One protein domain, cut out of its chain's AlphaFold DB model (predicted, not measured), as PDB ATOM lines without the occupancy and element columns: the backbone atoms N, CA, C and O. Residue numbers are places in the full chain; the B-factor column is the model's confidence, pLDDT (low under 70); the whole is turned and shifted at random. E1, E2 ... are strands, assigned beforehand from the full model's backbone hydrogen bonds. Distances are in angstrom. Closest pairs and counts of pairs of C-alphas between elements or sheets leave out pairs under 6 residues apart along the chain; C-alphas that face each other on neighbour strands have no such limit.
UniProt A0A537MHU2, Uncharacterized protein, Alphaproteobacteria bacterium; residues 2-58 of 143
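AT A GLANCE: This is residues 2 to 58 of the 143 residues of an uncharacterized protein of Alphaproteobacteria bacterium (UniProt A0A537MHU2). With little regular structure, the model is a small sheet of four short strands, E1 to E4 side by side, and a long loop before it, of which residues 9 to 19 stick out. Of 57 printed residues, 18 are in named strands, with no named helix: all strand, antiparallel, in the order E1 E2 E3 E4. The whole is loose, radius of gyration of the C-alphas 14.6 A, spanning 43 by 28 by 16 A.

HOW THE PARTS SIT: E2, residues 32 to 35, and E3, residues 38 to 42, are inner strands and a hairpin at 158 degrees; N 40 and O 33 are 2.8 A apart, within hydrogen-bond range. E1, residues 24 to 26, forms a hairpin with E2 at 174 degrees; N 33 and O 25 are within hydrogen-bond range at 2.8 A. E4, residues 48 to 53, forms a hairpin with E3 at 159 degrees; N 49 and O 41 are within hydrogen-bond range at 2.8 A. E1 to E4 make a meander, each strand the antiparallel neighbour of the one before. The edge strands E1 and E4 are apart.

IN THESE COORDINATES: E1 begins at C-alpha 24 (35.486, 15.678, 33.675), and E4, 14.6 A long, ends at C-alpha 53 (37.758, 17.187, 47.459). E1, E2 and E3 measure 6.7 A, 6.9 A and 13.2 A.

THE WHOLE: The printed part has no cut, and its three links between strands are tight. The C-alphas farthest apart, Ala 15 and Gly 44, lie 43.7 A apart. Residues 2 to 20 have pLDDT under 70.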
ATOM      1  N   HIS A   2      37.030   6.373  27.938       49.09
ATOM      2  CA  HIS A   2      36.920   7.427  26.927       49.09
ATOM      3  C   HIS A   2      36.881   8.772  27.655       49.09
ATOM      4  O   HIS A   2      35.863   9.133  28.238       49.09
ATOM      5  N   VAL A   3      38.009   9.479  27.675       53.94
ATOM      6  CA  VAL A   3      38.084  10.827  28.242       53.94
ATOM      7  C   VAL A   3      37.460  11.782  27.227       53.94
ATOM      8  O   VAL A   3      37.990  11.959  26.132       53.94
ATOM      9  N   LYS A   4      36.316  12.386  27.560       57.72
ATOM     10  CA  LYS A   4      35.764  13.501  26.780       57.72
ATOM     11  C   LYS A   4      36.556  14.758  27.131       57.72
ATOM     12  O   LYS A   4      36.171  15.516  28.016       57.72
ATOM     13  N   ASN A   5      37.674  14.963  26.445       52.44
ATOM     14  CA  ASN A   5      38.375  16.240  26.477       52.44
ATOM     15  C   ASN A   5      37.494  17.274  25.763       52.44
ATOM     16  O   ASN A   5      37.252  17.161  24.562       52.44
ATOM     17  N   GLY A   6      36.955  18.239  26.511       50.50
ATOM     18  CA  GLY A   6      36.223  19.366  25.935       50.50
ATOM     19  C   GLY A   6      37.121  20.130  24.960       50.50
ATOM     20  O   GLY A   6      38.290  20.371  25.256       50.50
ATOM     21  N   ALA A   7      36.585  20.464  23.787       44.25
ATOM     22  CA  ALA A   7      37.311  21.129  22.712       44.25
ATOM     23  C   ALA A   7      37.998  22.421  23.192       44.25
ATOM     24  O   ALA A   7      37.338  23.354  23.651       44.25
ATOM     25  N   THR A   8      39.318  22.509  23.033       56.03
ATOM     26  CA  THR A   8      40.045  23.779  23.084       56.03
ATOM     27  C   THR A   8      39.890  24.494  21.744       56.03
ATOM     28  O   THR A   8      40.701  24.329  20.838       56.03
ATOM     29  N   SER A   9      38.855  25.322  21.602       50.25
ATOM     30  CA  SER A   9      38.872  26.387  20.595       50.25
ATOM     31  C   SER A   9      39.508  27.627  21.222       50.25
ATOM     32  O   SER A   9      38.867  28.349  21.987       50.25
ATOM     33  N   GLY A  10      40.793  27.841  20.941       58.44
ATOM     34  CA  GLY A  10      41.453  29.110  21.224       58.44
ATOM     35  C   GLY A  10      40.872  30.220  20.347       58.44
ATOM     36  O   GLY A  10      40.664  30.015  19.154       58.44
ATOM     37  N   GLY A  11      40.642  31.393  20.942       56.03
ATOM     38  CA  GLY A  11      40.362  32.631  20.208       56.03
ATOM     39  C   GLY A  11      39.122  33.394  20.671       56.03
ATOM     40  O   GLY A  11      38.076  33.279  20.049       56.03
ATOM     41  N   ALA A  12      39.280  34.175  21.747       47.22
ATOM     42  CA  ALA A  12      38.673  35.488  22.035       47.22
ATOM     43  C   ALA A  12      38.645  35.693  23.560       47.22
ATOM     44  O   ALA A  12      37.751  35.216  24.257       47.22
ATOM     45  N   HIS A  13      39.642  36.402  24.094       51.69
ATOM     46  CA  HIS A  13      39.604  36.883  25.474       51.69
ATOM     47  C   HIS A  13      38.588  38.028  25.567       51.69
ATOM     48  O   HIS A  13      38.919  39.191  25.356       51.69
ATOM     49  N   LEU A  14      37.335  37.696  25.871       64.81
ATOM     50  CA  LEU A  14      36.377  38.668  26.390       64.81
ATOM     51  C   LEU A  14      36.882  39.082  27.778       64.81
ATOM     52  O   LEU A  14      37.012  38.234  28.662       64.81
ATOM     53  N   ALA A  15      37.236  40.358  27.959       58.50
ATOM     54  CA  ALA A  15      37.698  40.881  29.242       58.50
ATOM     55  C   ALA A  15      36.660  40.555  30.334       58.50
ATOM     56  O   ALA A  15      35.536  41.046  30.293       58.50
ATOM     57  N   GLY A  16      37.024  39.664  31.263       60.81
ATOM     58  CA  GLY A  16      36.146  39.138  32.316       60.81
ATOM     59  C   GLY A  16      35.819  37.641  32.219       60.81
ATOM     60  O   GLY A  16      35.263  37.090  33.166       60.81
ATOM     61  N   HIS A  17      36.182  36.954  31.129       55.28
ATOM     62  CA  HIS A  17      35.943  35.516  30.991       55.28
ATOM     63  C   HIS A  17      37.179  34.699  31.399       55.28
ATOM     64  O   HIS A  17      38.170  34.624  30.670       55.28
ATOM     65  N   TYR A  18      37.118  34.062  32.570       63.91
ATOM     66  CA  TYR A  18      38.107  33.073  32.998       63.91
ATOM     67  C   TYR A  18      37.708  31.700  32.453       63.91
ATOM     68  O   TYR A  18      36.733  31.098  32.902       63.91
ATOM     69  N   ALA A  19      38.450  31.197  31.465       63.12
ATOM     70  CA  ALA A  19      38.289  29.825  31.002       63.12
ATOM     71  C   ALA A  19      38.922  28.873  32.030       63.12
ATOM     72  O   ALA A  19      40.142  28.725  32.089       63.12
ATOM     73  N   PHE A  20      38.096  28.233  32.858       66.06
ATOM     74  CA  PHE A  20      38.556  27.146  33.718       66.06
ATOM     75  C   PHE A  20      38.643  25.869  32.891       66.06
ATOM     76  O   PHE A  20      37.620  25.307  32.502       66.06
ATOM     77  N   ASN A  21      39.862  25.391  32.643       75.81
ATOM     78  CA  ASN A  21      40.035  24.036  32.145       75.81
ATOM     79  C   ASN A  21      39.749  23.065  33.299       75.81
ATOM     80  O   ASN A  21      40.552  22.937  34.223       75.81
ATOM     81  N   ARG A  22      38.566  22.446  33.288       81.06
ATOM     82  CA  ARG A  22      38.151  21.461  34.289       81.06
ATOM     83  C   ARG A  22      38.039  20.101  33.613       81.06
ATOM     84  O   ARG A  22      37.245  19.940  32.690       81.06
ATOM     85  N   SER A  23      38.819  19.134  34.083       87.31
ATOM     86  CA  SER A  23      38.702  17.743  33.646       87.31
ATOM     87  C   SER A  23      37.392  17.149  34.150       87.31
ATOM     88  O   SER A  23      37.047  17.325  35.315       87.31
ATOM     89  N   TYR A  24      36.679  16.426  33.293       90.62
ATOM     90  CA  TYR A  24      35.486  15.678  33.675       90.62
ATOM     91  C   TYR A  24      35.665  14.224  33.271       90.62
ATOM     92  O   TYR A  24      36.036  13.935  32.131       90.62
ATOM     93  N   ILE A  25      35.381  13.313  34.191       92.38
ATOM     94  CA  ILE A  25      35.448  11.874  33.938       92.38
ATOM     95  C   ILE A  25      34.050  11.315  34.133       92.38
ATOM     96  O   ILE A  25      33.354  11.692  35.073       92.38
ATOM     97  N   THR A  26      33.619  10.453  33.215       93.88
ATOM     98  CA  THR A  26      32.342   9.749  33.314       93.88
ATOM     99  C   THR A  26      32.547   8.270  33.605       93.88
ATOM    100  O   THR A  26      33.477   7.657  33.079       93.88
ATOM    101  N   ASP A  27      31.635   7.685  34.372       88.81
ATOM    102  CA  ASP A  27      31.561   6.249  34.611       88.81
ATOM    103  C   ASP A  27      30.913   5.488  33.433       88.81
ATOM    104  O   ASP A  27      30.489   6.066  32.426       88.81
ATOM    105  N   GLY A  28      30.811   4.160  33.564       89.81
ATOM    106  CA  GLY A  28      30.160   3.291  32.573       89.81
ATOM    107  C   GLY A  28      28.647   3.506  32.412       89.81
ATOM    108  O   GLY A  28      28.047   2.896  31.533       89.81
ATOM    109  N   LEU A  29      28.035   4.368  33.231       91.94
ATOM    110  CA  LEU A  29      26.619   4.743  33.184       91.94
ATOM    111  C   LEU A  29      26.417   6.172  32.650       91.94
ATOM    112  O   LEU A  29      25.308   6.702  32.721       91.94
ATOM    113  N   ASN A  30      27.472   6.795  32.106       92.19
ATOM    114  CA  ASN A  30      27.475   8.176  31.615       92.19
ATOM    115  C   ASN A  30      27.090   9.202  32.704       92.19
ATOM    116  O   ASN A  30      26.429  10.204  32.430       92.19
ATOM    117  N   ARG A  31      27.521   8.957  33.947       92.25
ATOM    118  CA  ARG A  31      27.467   9.911  35.066       92.25
ATOM    119  C   ARG A  31      28.872  10.414  35.354       92.25
ATOM    120  O   ARG A  31      29.825   9.673  35.153       92.25
ATOM    121  N   TYR A  32      29.026  11.640  35.843       95.25
ATOM    122  CA  TYR A  32      30.357  12.140  36.197       95.25
ATOM    123  C   TYR A  32      30.895  11.428  37.437       95.25
ATOM    124  O   TYR A  32      30.272  11.549  38.484       95.25
ATOM    125  N   SER A  33      32.027  10.734  37.344       94.75
ATOM    126  CA  SER A  33      32.782  10.262  38.514       94.75
ATOM    127  C   SER A  33      33.681  11.358  39.080       94.75
ATOM    128  O   SER A  33      33.931  11.373  40.280       94.75
ATOM    129  N   ASP A  34      34.104  12.304  38.235       94.06
ATOM    130  CA  ASP A  34      35.009  13.389  38.611       94.06
ATOM    131  C   ASP A  34      34.643  14.695  37.901       94.06
ATOM    132  O   ASP A  34      34.263  14.711  36.723       94.06
ATOM    133  N   SER A  35      34.802  15.806  38.620       91.88
ATOM    134  CA  SER A  35      34.624  17.179  38.140       91.88
ATOM    135  C   SER A  35      35.747  18.059  38.691       91.88
ATOM    136  O   SER A  35      35.654  18.655  39.766       91.88
ATOM    137  N   GLY A  36      36.848  18.138  37.948       90.19
ATOM    138  CA  GLY A  36      38.089  18.758  38.402       90.19
ATOM    139  C   GLY A  36      38.669  17.991  39.593       90.19
ATOM    140  O   GLY A  36      38.885  16.793  39.464       90.19
ATOM    141  N   PRO A  37      38.922  18.645  40.742       91.38
ATOM    142  CA  PRO A  37      39.419  17.975  41.944       91.38
ATOM    143  C   PRO A  37      38.315  17.278  42.757       91.38
ATOM    144  O   PRO A  37      38.608  16.726  43.813       91.38
ATOM    145  N   ALA A  38      37.049  17.389  42.336       94.88
ATOM    146  CA  ALA A  38      35.925  16.810  43.053       94.88
ATOM    147  C   ALA A  38      35.626  15.397  42.549       94.88
ATOM    148  O   ALA A  38      35.226  15.230  41.396       94.88
ATOM    149  N   GLU A  39      35.740  14.420  43.439       96.19
ATOM    150  CA  GLU A  39      35.247  13.059  43.242       96.19
ATOM    151  C   GLU A  39      33.745  13.016  43.558       96.19
ATOM    152  O   GLU A  39      33.268  13.665  44.498       96.19
ATOM    153  N   LEU A  40      32.980  12.269  42.762       97.06
ATOM    154  CA  LEU A  40      31.522  12.203  42.825       97.06
ATOM    155  C   LEU A  40      31.062  10.752  42.965       97.06
ATOM    156  O   LEU A  40      31.375   9.895  42.139       97.06
ATOM    157  N   SER A  41      30.253  10.482  43.988       96.38
ATOM    158  CA  SER A  41      29.636   9.170  44.207       96.38
ATOM    159  C   SER A  41      28.118   9.250  44.153       96.38
ATOM    160  O   SER A  41      27.516  10.282  44.454       96.38
ATOM    161  N   TYR A  42      27.488   8.133  43.789       96.62
ATOM    162  CA  TYR A  42      26.046   8.047  43.584       96.62
ATOM    163  C   TYR A  42      25.434   6.897  44.377       96.62
ATOM    164  O   TYR A  42      26.063   5.860  44.582       96.62
ATOM    165  N   ASP A  43      24.174   7.057  44.776       94.50
ATOM    166  CA  ASP A  43      23.381   5.963  45.327       94.50
ATOM    167  C   ASP A  43      22.995   4.938  44.238       94.50
ATOM    168  O   ASP A  43      23.151   5.166  43.033       94.50
ATOM    169  N   GLY A  44      22.442   3.794  44.657       93.81
ATOM    170  CA  GLY A  44      21.992   2.739  43.737       93.81
ATOM    171  C   GLY A  44      20.856   3.154  42.791       93.81
ATOM    172  O   GLY A  44      20.543   2.424  41.858       93.81
ATOM    173  N   ARG A  45      20.238   4.324  43.003       94.94
ATOM    174  CA  ARG A  45      19.203   4.897  42.127       94.94
ATOM    175  C   ARG A  45      19.777   5.936  41.162       94.94
ATOM    176  O   ARG A  45      19.023   6.483  40.353       94.94
ATOM    177  N   GLY A  46      21.078   6.210  41.241       94.81
ATOM    178  CA  GLY A  46      21.785   7.169  40.405       94.81
ATOM    179  C   GLY A  46      21.724   8.617  40.882       94.81
ATOM    180  O   GLY A  46      22.063   9.501  40.104       94.81
ATOM    181  N   ASN A  47      21.313   8.879  42.124       96.25
ATOM    182  CA  ASN A  47      21.356  10.225  42.695       96.25
ATOM    183  C   ASN A  47      22.747  10.503  43.270       96.25
ATOM    184  O   ASN A  47      23.329   9.605  43.876       96.25
ATOM    185  N   LEU A  48      23.263  11.727  43.125       96.12
ATOM    186  CA  LEU A  48      24.545  12.127  43.716       96.12
ATOM    187  C   LEU A  48      24.460  11.984  45.235       96.12
ATOM    188  O   LEU A  48      23.710  12.731  45.847       96.12
ATOM    189  N   SER A  49      25.196  11.056  45.838       96.25
ATOM    190  CA  SER A  49      25.191  10.815  47.285       96.25
ATOM    191  C   SER A  49      26.310  11.563  47.999       96.25
ATOM    192  O   SER A  49      26.151  11.938  49.163       96.25
ATOM    193  N   GLN A  50      27.424  11.806  47.305       96.56
ATOM    194  CA  GLN A  50      28.607  12.404  47.901       96.56
ATOM    195  C   GLN A  50      29.433  13.191  46.882       96.56
ATOM    196  O   GLN A  50      29.546  12.789  45.725       96.56
ATOM    197  N   SER A  51      30.039  14.284  47.341       96.50
ATOM    198  CA  SER A  51      31.125  14.966  46.643       96.50
ATOM    199  C   SER A  51      32.272  15.246  47.611       96.50
ATOM    200  O   SER A  51      32.054  15.809  48.688       96.50
ATOM    201  N   SER A  52      33.482  14.841  47.241       96.56
ATOM    202  CA  SER A  52      34.694  15.002  48.049       96.56
ATOM    203  C   SER A  52      35.779  15.717  47.262       96.56
ATOM    204  O   SER A  52      35.965  15.484  46.075       96.56
ATOM    205  N   VAL A  53      36.517  16.583  47.950       95.75
ATOM    206  CA  VAL A  53      37.758  17.187  47.459       95.75
ATOM    207  C   VAL A  53      38.805  16.934  48.531       95.75
ATOM    208  O   VAL A  53      38.540  17.162  49.714       95.75
ATOM    209  N   THR A  54      39.986  16.454  48.149       93.44
ATOM    210  CA  THR A  54      41.068  16.171  49.098       93.44
ATOM    211  C   THR A  54      41.368  17.396  49.969       93.44
ATOM    212  O   THR A  54      41.595  18.491  49.461       93.44
ATOM    213  N   GLY A  55      41.369  17.210  51.292       92.75
ATOM    214  CA  GLY A  55      41.628  18.283  52.258       92.75
ATOM    215  C   GLY A  55      40.421  19.164  52.604       92.75
ATOM    216  O   GLY A  55      40.559  20.056  53.437       92.75
ATOM    217  N   LEU A  56      39.241  18.912  52.024       92.81
ATOM    218  CA  LEU A  56      37.989  19.587  52.376       92.81
ATOM    219  C   LEU A  56      36.972  18.606  52.980       92.81
ATOM    220  O   LEU A  56      37.028  17.406  52.706       92.81
ATOM    221  N   PRO A  57      36.014  19.094  53.793       91.44
ATOM    222  CA  PRO A  57      34.927  18.264  54.285       91.44
ATOM    223  C   PRO A  57      34.104  17.674  53.140       91.44
ATOM    224  O   PRO A  57      33.701  18.372  52.209       91.44
ATOM    225  N   THR A  58      33.799  16.390  53.258       93.69
ATOM    226  CA  THR A  58      32.949  15.688  52.306       93.69
ATOM    227  C   THR A  58      31.507  16.189  52.366       93.69
ATOM    228  O   THR A  58      30.885  16.235  53.433       93.69
TER     229      THR A  58